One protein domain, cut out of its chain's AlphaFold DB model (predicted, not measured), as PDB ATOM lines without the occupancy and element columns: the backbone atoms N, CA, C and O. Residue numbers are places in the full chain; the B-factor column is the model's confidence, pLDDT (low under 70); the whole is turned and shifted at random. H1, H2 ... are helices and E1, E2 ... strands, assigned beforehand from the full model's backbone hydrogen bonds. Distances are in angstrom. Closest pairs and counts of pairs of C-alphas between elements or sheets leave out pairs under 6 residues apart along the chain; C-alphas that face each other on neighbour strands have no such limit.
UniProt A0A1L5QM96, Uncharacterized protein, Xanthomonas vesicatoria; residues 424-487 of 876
ATOM      1  N   ARG A 424       9.673   1.733 -11.392       89.81
ATOM      2  CA  ARG A 424      10.821   1.630 -10.480       89.81
ATOM      3  C   ARG A 424      10.683   0.422  -9.560       89.81
ATOM      4  O   ARG A 424      11.689  -0.197  -9.228       89.81
ATOM      5  N   GLN A 425       9.457   0.096  -9.151       90.00
ATOM      6  CA  GLN A 425       9.179  -1.005  -8.231       90.00
ATOM      7  C   GLN A 425       9.540  -2.360  -8.853       90.00
ATOM      8  O   GLN A 425      10.075  -3.216  -8.152       90.00
ATOM      9  N   SER A 426       9.363  -2.536 -10.169       91.19
ATOM     10  CA  SER A 426       9.708  -3.798 -10.844       91.19
ATOM     11  C   SER A 426      11.196  -4.168 -10.717       91.19
ATOM     12  O   SER A 426      11.536  -5.349 -10.646       91.19
ATOM     13  N   GLN A 427      12.074  -3.167 -10.579       88.69
ATOM     14  CA  GLN A 427      13.534  -3.313 -10.544       88.69
ATOM     15  C   GLN A 427      14.131  -3.490  -9.134       88.69
ATOM     16  O   GLN A 427      15.335  -3.715  -8.990       88.69
ATOM     17  N   VAL A 428      13.332  -3.355  -8.071       87.81
ATOM     18  CA  VAL A 428      13.839  -3.375  -6.686       87.81
ATOM     19  C   VAL A 428      14.241  -4.793  -6.266       87.81
ATOM     20  O   VAL A 428      13.453  -5.725  -6.371       87.81
ATOM     21  N   ILE A 429      15.450  -4.975  -5.725       84.88
ATOM     22  CA  ILE A 429      15.872  -6.246  -5.104       84.88
ATOM     23  C   ILE A 429      15.405  -6.238  -3.640       84.88
ATOM     24  O   ILE A 429      16.149  -5.898  -2.727       84.88
ATOM     25  N   GLY A 430      14.122  -6.530  -3.453       86.25
ATOM     26  CA  GLY A 430      13.410  -6.497  -2.175       86.25
ATOM     27  C   GLY A 430      11.910  -6.664  -2.404       86.25
ATOM     28  O   GLY A 430      11.472  -6.666  -3.558       86.25
ATOM     29  N   ARG A 431      11.130  -6.829  -1.331       88.62
ATOM     30  CA  ARG A 431       9.669  -6.982  -1.434       88.62
ATOM     31  C   ARG A 431       9.015  -5.645  -1.796       88.62
ATOM     32  O   ARG A 431       9.380  -4.599  -1.267       88.62
ATOM     33  N   THR A 432       8.034  -5.691  -2.685       91.69
ATOM     34  CA  THR A 432       7.323  -4.536  -3.240       91.69
ATOM     35  C   THR A 432       5.817  -4.776  -3.264       91.69
ATOM     36  O   THR A 432       5.358  -5.913  -3.171       91.69
ATOM     37  N   PHE A 433       5.039  -3.704  -3.446       92.69
ATOM     38  CA  PHE A 433       3.590  -3.790  -3.655       92.69
ATOM     39  C   PHE A 433       3.227  -4.728  -4.820       92.69
ATOM     40  O   PHE A 433       2.280  -5.499  -4.716       92.69
ATOM     41  N   LEU A 434       4.014  -4.720  -5.903       94.31
ATOM     42  CA  LEU A 434       3.790  -5.576  -7.072       94.31
ATOM     43  C   LEU A 434       3.829  -7.074  -6.734       94.31
ATOM     44  O   LEU A 434       3.095  -7.845  -7.343       94.31
ATOM     45  N   ASP A 435       4.629  -7.490  -5.748       93.50
ATOM     46  CA  ASP A 435       4.729  -8.897  -5.339       93.50
ATOM     47  C   ASP A 435       3.418  -9.399  -4.718       93.50
ATOM     48  O   ASP A 435       2.961 -10.501  -5.020       93.50
ATOM     49  N   GLU A 436       2.762  -8.560  -3.907       91.00
ATOM     50  CA  GLU A 436       1.453  -8.863  -3.309       91.00
ATOM     51  C   GLU A 436       0.369  -8.978  -4.382       91.00
ATOM     52  O   GLU A 436      -0.498  -9.849  -4.323       91.00
ATOM     53  N   GLN A 437       0.449  -8.126  -5.403       94.25
ATOM     54  CA  GLN A 437      -0.489  -8.114  -6.521       94.25
ATOM     55  C   GLN A 437      -0.289  -9.318  -7.448       94.25
ATOM     56  O   GLN A 437      -1.267  -9.910  -7.910       94.25
ATOM     57  N   LEU A 438       0.960  -9.733  -7.685       93.50
ATOM     58  CA  LEU A 438       1.273 -10.977  -8.391       93.50
ATOM     59  C   LEU A 438       0.748 -12.194  -7.622       93.50
ATOM     60  O   LEU A 438       0.088 -13.044  -8.217       93.50
ATOM     61  N   ALA A 439       0.960 -12.244  -6.302       90.31
ATOM     62  CA  ALA A 439       0.437 -13.310  -5.448       90.31
ATOM     63  C   ALA A 439      -1.102 -13.367  -5.451       90.31
ATOM     64  O   ALA A 439      -1.681 -14.452  -5.423       90.31
ATOM     65  N   ALA A 440      -1.768 -12.212  -5.549       90.38
ATOM     66  CA  ALA A 440      -3.220 -12.105  -5.682       90.38
ATOM     67  C   ALA A 440      -3.751 -12.439  -7.096       90.38
ATOM     68  O   ALA A 440      -4.957 -12.351  -7.337       90.38
ATOM     69  N   GLY A 441      -2.880 -12.794  -8.050       90.62
ATOM     70  CA  GLY A 441      -3.265 -13.116  -9.428       90.62
ATOM     71  C   GLY A 441      -3.696 -11.901 -10.255       90.62
ATOM     72  O   GLY A 441      -4.396 -12.047 -11.260       90.62
ATOM     73  N   ARG A 442      -3.300 -10.685  -9.850       91.44
ATOM     74  CA  ARG A 442      -3.765  -9.438 -10.475       91.44
ATOM     75  C   ARG A 442      -3.274  -9.265 -11.913       91.44
ATOM     76  O   ARG A 442      -3.982  -8.669 -12.722       91.44
ATOM     77  N   LEU A 443      -2.106  -9.823 -12.236       92.81
ATOM     78  CA  LEU A 443      -1.534  -9.813 -13.585       92.81
ATOM     79  C   LEU A 443      -2.488 -10.449 -14.607       92.81
ATOM     80  O   LEU A 443      -2.866  -9.813 -15.589       92.81
ATOM     81  N   GLU A 444      -2.945 -11.672 -14.339       90.12
ATOM     82  CA  GLU A 444      -3.826 -12.402 -15.258       90.12
ATOM     83  C   GLU A 444      -5.232 -11.785 -15.316       90.12
ATOM     84  O   GLU A 444      -5.839 -11.700 -16.382       90.12
ATOM     85  N   GLN A 445      -5.727 -11.251 -14.193       89.44
ATOM     86  CA  GLN A 445      -6.979 -10.488 -14.177       89.44
ATOM     87  C   GLN A 445      -6.913  -9.267 -15.107       89.44
ATOM     88  O   GLN A 445      -7.846  -9.030 -15.871       89.44
ATOM     89  N   LEU A 446      -5.811  -8.509 -15.075       90.00
ATOM     90  CA  LEU A 446      -5.640  -7.322 -15.914       90.00
ATOM     91  C   LEU A 446      -5.424  -7.658 -17.389       90.00
ATOM     92  O   LEU A 446      -5.895  -6.899 -18.239       90.00
ATOM     93  N   LYS A 447      -4.775  -8.780 -17.723       88.88
ATOM     94  CA  LYS A 447      -4.643  -9.257 -19.113       88.88
ATOM     95  C   LYS A 447      -5.996  -9.541 -19.773       88.88
ATOM     96  O   LYS A 447      -6.157  -9.264 -20.960       88.88
ATOM     97  N   ASN A 448      -6.991  -9.954 -18.992       85.94
ATOM     98  CA  ASN A 448      -8.348 -10.215 -19.481       85.94
ATOM     99  C   ASN A 448      -9.216  -8.949 -19.638       85.94
ATOM    100  O   ASN A 448     -10.299  -9.010 -20.218       85.94
ATOM    101  N   THR A 449      -8.757  -7.786 -19.168       85.12
ATOM    102  CA  THR A 449      -9.490  -6.518 -19.292       85.12
ATOM    103  C   THR A 449      -9.337  -5.910 -20.692       85.12
ATOM    104  O   THR A 449      -8.248  -5.505 -21.080       85.12
ATOM    105  N   THR A 450     -10.427  -5.772 -21.454       80.50
ATOM    106  CA  THR A 450     -10.376  -5.284 -22.852       80.50
ATOM    107  C   THR A 450     -10.080  -3.785 -22.984       80.50
ATOM    108  O   THR A 450      -9.368  -3.377 -23.896       80.50
ATOM    109  N   ILE A 451     -10.619  -2.952 -22.087       84.81
ATOM    110  CA  ILE A 451     -10.430  -1.492 -22.096       84.81
ATOM    111  C   ILE A 451      -9.721  -1.105 -20.805       84.81
ATOM    112  O   ILE A 451     -10.263  -1.324 -19.725       84.81
ATOM    113  N   ARG A 452      -8.522  -0.534 -20.928       91.50
ATOM    114  CA  ARG A 452      -7.677  -0.152 -19.793       91.50
ATOM    115  C   ARG A 452      -7.446   1.349 -19.779       91.50
ATOM    116  O   ARG A 452      -7.232   1.946 -20.835       91.50
ATOM    117  N   THR A 453      -7.442   1.934 -18.587       93.19
ATOM    118  CA  THR A 453      -6.925   3.293 -18.401       93.19
ATOM    119  C   THR A 453      -5.408   3.317 -18.549       93.19
ATOM    120  O   THR A 453      -4.741   2.278 -18.481       93.19
ATOM    121  N   ARG A 454      -4.830   4.507 -18.724       93.44
ATOM    122  CA  ARG A 454      -3.371   4.670 -18.780       93.44
ATOM    123  C   ARG A 454      -2.689   4.128 -17.517       93.44
ATOM    124  O   ARG A 454      -1.681   3.432 -17.640       93.44
ATOM    125  N   THR A 455      -3.252   4.365 -16.333       94.19
ATOM    126  CA  THR A 455      -2.730   3.814 -15.072       94.19
ATOM    127  C   THR A 455      -2.772   2.284 -15.054       94.19
ATOM    128  O   THR A 455      -1.810   1.650 -14.627       94.19
ATOM    129  N   GLN A 456      -3.842   1.662 -15.563       94.56
ATOM    130  CA  GLN A 456      -3.929   0.200 -15.652       94.56
ATOM    131  C   GLN A 456      -2.913  -0.398 -16.631       94.56
ATOM    132  O   GLN A 456      -2.397  -1.478 -16.360       94.56
ATOM    133  N   VAL A 457      -2.604   0.290 -17.737       94.31
ATOM    134  CA  VAL A 457      -1.529  -0.125 -18.656       94.31
ATOM    135  C   VAL A 457      -0.178  -0.086 -17.943       94.31
ATOM    136  O   VAL A 457       0.513  -1.093 -17.901       94.31
ATOM    137  N   GLN A 458       0.152   1.025 -17.278       94.25
ATOM    138  CA  GLN A 458       1.407   1.140 -16.523       94.25
ATOM    139  C   GLN A 458       1.528   0.100 -15.404       94.25
ATOM    140  O   GLN A 458       2.622  -0.381 -15.112       94.25
ATOM    141  N   PHE A 459       0.411  -0.237 -14.758       95.69
ATOM    142  CA  PHE A 459       0.376  -1.266 -13.730       95.69
ATOM    143  C   PHE A 459       0.574  -2.668 -14.306       95.69
ATOM    144  O   PHE A 459       1.340  -3.441 -13.735       95.69
ATOM    145  N   LEU A 460      -0.045  -2.974 -15.451       95.31
ATOM    146  CA  LEU A 460       0.183  -4.223 -16.175       95.31
ATOM    147  C   LEU A 460       1.659  -4.370 -16.573       95.31
ATOM    148  O   LEU A 460       2.277  -5.362 -16.195       95.31
ATOM    149  N   ASP A 461       2.239  -3.355 -17.220       95.38
ATOM    150  CA  ASP A 461       3.647  -3.359 -17.644       95.38
ATOM    151  C   ASP A 461       4.595  -3.564 -16.449       95.38
ATOM    152  O   ASP A 461       5.579  -4.301 -16.517       95.38
ATOM    153  N   ALA A 462       4.294  -2.925 -15.312       96.19
ATOM    154  CA  ALA A 462       5.085  -3.070 -14.098       96.19
ATOM    155  C   ALA A 462       4.967  -4.472 -13.482       96.19
ATOM    156  O   ALA A 462       5.974  -5.002 -13.008       96.19
ATOM    157  N   LEU A 463       3.774  -5.078 -13.491       96.06
ATOM    158  CA  LEU A 463       3.566  -6.454 -13.032       96.06
ATOM    159  C   LEU A 463       4.290  -7.462 -13.927       96.06
ATOM    160  O   LEU A 463       4.912  -8.381 -13.399       96.06
ATOM    161  N   GLU A 464       4.255  -7.282 -15.249       95.12
ATOM    162  CA  GLU A 464       4.975  -8.134 -16.206       95.12
ATOM    163  C   GLU A 464       6.487  -8.035 -16.000       95.12
ATOM    164  O   GLU A 464       7.139  -9.042 -15.725       95.12
ATOM    165  N   ALA A 465       7.029  -6.814 -15.981       95.62
ATOM    166  CA  ALA A 465       8.448  -6.592 -15.719       95.62
ATOM    167  C   ALA A 465       8.878  -7.142 -14.350       95.62
ATOM    168  O   ALA A 465       9.992  -7.645 -14.191       95.62
ATOM    169  N   ARG A 466       8.004  -7.053 -13.338       95.94
ATOM    170  CA  ARG A 466       8.287  -7.614 -12.017       95.94
ATOM    171  C   ARG A 466       8.286  -9.138 -12.040       95.94
ATOM    172  O   ARG A 466       9.167  -9.741 -11.434       95.94
ATOM    173  N   ALA A 467       7.328  -9.758 -12.720       94.81
ATOM    174  CA  ALA A 467       7.277 -11.203 -12.866       94.81
ATOM    175  C   ALA A 467       8.531 -11.741 -13.562       94.81
ATOM    176  O   ALA A 467       9.165 -12.652 -13.031       94.81
ATOM    177  N   ASP A 468       8.936 -11.131 -14.677       94.50
ATOM    178  CA  ASP A 468      10.159 -11.504 -15.392       94.50
ATOM    179  C   ASP A 468      11.386 -11.370 -14.492       94.50
ATOM    180  O   ASP A 468      12.202 -12.288 -14.401       94.50
ATOM    181  N   ARG A 469      11.466 -10.284 -13.718       93.50
ATOM    182  CA  ARG A 469      12.548 -10.092 -12.751       93.50
ATOM    183  C   ARG A 469      12.592 -11.187 -11.682       93.50
ATOM    184  O   ARG A 469      13.673 -11.637 -11.308       93.50
ATOM    185  N   LEU A 470      11.444 -11.619 -11.164       93.94
ATOM    186  CA  LEU A 470      11.390 -12.715 -10.194       93.94
ATOM    187  C   LEU A 470      11.765 -14.059 -10.832       93.94
ATOM    188  O   LEU A 470      12.383 -14.887 -10.163       93.94
ATOM    189  N   VAL A 471      11.448 -14.272 -12.111       93.94
ATOM    190  CA  VAL A 471      11.885 -15.456 -12.869       93.94
ATOM    191  C   VAL A 471      13.404 -15.455 -13.058       93.94
ATOM    192  O   VAL A 471      14.043 -16.470 -12.781       93.94
ATOM    193  N   GLU A 472      14.004 -14.321 -13.431       92.88
ATOM    194  CA  GLU A 472      15.467 -14.163 -13.523       92.88
ATOM    195  C   GLU A 472      16.171 -14.485 -12.198       92.88
ATOM    196  O   GLU A 472      17.227 -15.118 -12.182       92.88
ATOM    197  N   LEU A 473      15.574 -14.075 -11.075       91.19
ATOM    198  CA  LEU A 473      16.076 -14.357  -9.727       91.19
ATOM    199  C   LEU A 473      15.777 -15.788  -9.249       91.19
ATOM    200  O   LEU A 473      16.132 -16.129  -8.123       91.19
ATOM    201  N   GLN A 474      15.141 -16.627 -10.077       93.06
ATOM    202  CA  GLN A 474      14.715 -17.994  -9.742       93.06
ATOM    203  C   GLN A 474      13.712 -18.063  -8.574       93.06
ATOM    204  O   GLN A 474      13.622 -19.062  -7.855       93.06
ATOM    205  N   LEU A 475      12.935 -16.995  -8.390       92.94
ATOM    206  CA  LEU A 475      11.908 -16.840  -7.357       92.94
ATOM    207  C   LEU A 475      10.483 -17.004  -7.897       92.94
ATOM    208  O   LEU A 475       9.530 -17.099  -7.123       92.94
ATOM    209  N   ALA A 476      10.331 -17.066  -9.215       93.62
ATOM    210  CA  ALA A 476       9.078 -17.353  -9.894       93.62
ATOM    211  C   ALA A 476       9.327 -18.208 -11.141       93.62
ATOM    212  O   ALA A 476      10.461 -18.362 -11.594       93.62
ATOM    213  N   GLN A 477       8.258 -18.773 -11.695       93.06
ATOM    214  CA  GLN A 477       8.279 -19.519 -12.950       93.06
ATOM    215  C   GLN A 477       7.084 -19.124 -13.817       93.06
ATOM    216  O   GLN A 477       5.967 -18.971 -13.314       93.06
ATOM    217  N   HIS A 478       7.311 -19.007 -15.125       88.94
ATOM    218  CA  HIS A 478       6.238 -18.864 -16.107       88.94
ATOM    219  C   HIS A 478       5.508 -20.199 -16.285       88.94
ATOM    220  O   HIS A 478       6.133 -21.245 -16.463       88.94
ATOM    221  N   THR A 479       4.179 -20.172 -16.235       86.44
ATOM    222  CA  THR A 479       3.303 -21.327 -16.468       86.44
ATOM    223  C   THR A 479       2.237 -20.976 -17.512       86.44
ATOM    224  O   THR A 479       1.957 -19.796 -17.719       86.44
ATOM    225  N   PRO A 480       1.568 -21.964 -18.138       80.00
ATOM    226  CA  PRO A 480       0.469 -21.686 -19.070       80.00
ATOM    227  C   PRO A 480      -0.704 -20.907 -18.451       80.00
ATOM    228  O   PRO A 480      -1.466 -20.278 -19.174       80.00
ATOM    229  N   ALA A 481      -0.851 -20.950 -17.122       75.44
ATOM    230  CA  ALA A 481      -1.888 -20.241 -16.373       75.44
ATOM    231  C   ALA A 481      -1.424 -18.872 -15.826       75.44
ATOM    232  O   ALA A 481      -2.142 -18.269 -15.033       75.44
ATOM    233  N   GLY A 482      -0.222 -18.411 -16.195       82.44
ATOM    234  CA  GLY A 482       0.393 -17.181 -15.693       82.44
ATOM    235  C   GLY A 482       1.660 -17.440 -14.878       82.44
ATOM    236  O   GLY A 482       2.335 -18.458 -15.034       82.44
ATOM    237  N   VAL A 483       2.002 -16.520 -13.983       88.94
ATOM    238  CA  VAL A 483       3.247 -16.571 -13.198       88.94
ATOM    239  C   VAL A 483       3.008 -17.284 -11.867       88.94
ATOM    240  O   VAL A 483       2.102 -16.924 -11.117       88.94
ATOM    241  N   ARG A 484       3.837 -18.283 -11.539       91.94
ATOM    242  CA  ARG A 484       3.804 -18.990 -10.250       91.94
ATOM    243  C   ARG A 484       5.001 -18.591  -9.391       91.94
ATOM    244  O   ARG A 484       6.143 -18.849  -9.763       91.94
ATOM    245  N   LEU A 485       4.733 -18.007  -8.225       92.62
ATOM    246  CA  LEU A 485       5.756 -17.650  -7.238       92.62
ATOM    247  C   LEU A 485       6.250 -18.897  -6.484       92.62
ATOM    248  O   LEU A 485       5.468 -19.797  -6.168       92.62
ATOM    249  N   LYS A 486       7.550 -18.950  -6.191       93.44
ATOM    250  CA  LYS A 486       8.178 -20.016  -5.400       93.44
ATOM    251  C   LYS A 486       7.720 -19.936  -3.936       93.44
ATOM    252  O   LYS A 486       7.549 -18.851  -3.383       93.44
ATOM    253  N   ALA A 487       7.567 -21.080  -3.272       90.31
ATOM    254  CA  ALA A 487       7.315 -21.101  -1.832       90.31
ATOM    255  C   ALA A 487       8.486 -20.447  -1.071       90.31
ATOM    256  O   ALA A 487       9.642 -20.780  -1.318       90.31
TER     257      ALA A 487
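What this domain is: This is residues 424 to 487 of the 876 residues of an uncharacterized protein of Xanthomonas vesicatoria (UniProt A0A1L5QM96). One long helix, H3, runs through the domain, with two short helices, H1 and H2, packed crosswise on it and a small two-stranded hairpin, E1 and E2, folded back from its last end. Strand E2 comes near all three helices, while the bend of residues 448 to 453 makes the far end of the domain. The printed part has 64 residues, with three named helices and then two named strands in the order H1, H2, H3, E1, E2; the sheet E1 - E2 is antiparallel and the class is mostly helix. The whole is compact, with a radius of gyration of the C-alphas of 11.3 A and spans of 32 by 27 by 16 A.

How they stand to each other: Go from Arg 424 to H1, residues 433 to 439, and then to H2, residues 442 to 447. These two are close but not clearly touching, about perpendicular at 79 degrees; their closest C-alphas, of Gln 437 and Leu 443, are 7.3 A apart. Next look at H3, residues 454 to 472. H1 touches it at residues 462 to 467 alone, with the C-alphas of Leu 434 and Leu 463 closest at 6.0 A; the lines are only just about perpendicular, at 71 degrees. H2 touches H3 at residues 456 to 464 alone, with the C-alphas of Leu 443 and Leu 463 closest at 6.1 A, at a steep tilt of 64 degrees, opposite ways. In H1, H2 and H3 every O i to N i+4 pair is within hydrogen-bond range. After H3 find the hairpin of E1, residues 476 to 479, and E2, residues 482 to 485, antiparallel at 152 degrees; N 477 and O 484 are 2.9 A apart, and N 479 and O 482 are 2.8 A apart, both within hydrogen-bond range. The closest C-alphas of H3 and E1, Leu 470 and Ala 476, are 5.2 A apart; those of H2 and E2, Glu 444 and Gly 482, are 6.4 A apart. E1 is apart from H1 and H2.

Where its parts are: Find C-alpha 433 at (3.590, -3.790, -3.655), where H1 begins; it runs to C-alpha 439. H2 follows after a tight link. H3 runs 27.2 A from C-alpha 454 at (-3.371, 4.670, -18.780) to C-alpha 472. E1 spans 9.6 A, and E2 spans 10.0 A to C-alpha 485 at (5.756, -17.650, -7.238).

The domain as a whole: The two C-alphas farthest apart, of Ile 451 and Ala 487, are 33.3 A apart. The printed part has no cut and no long link. The mean pLDDT of the printed part is 91.1, and no printed residue is under 70.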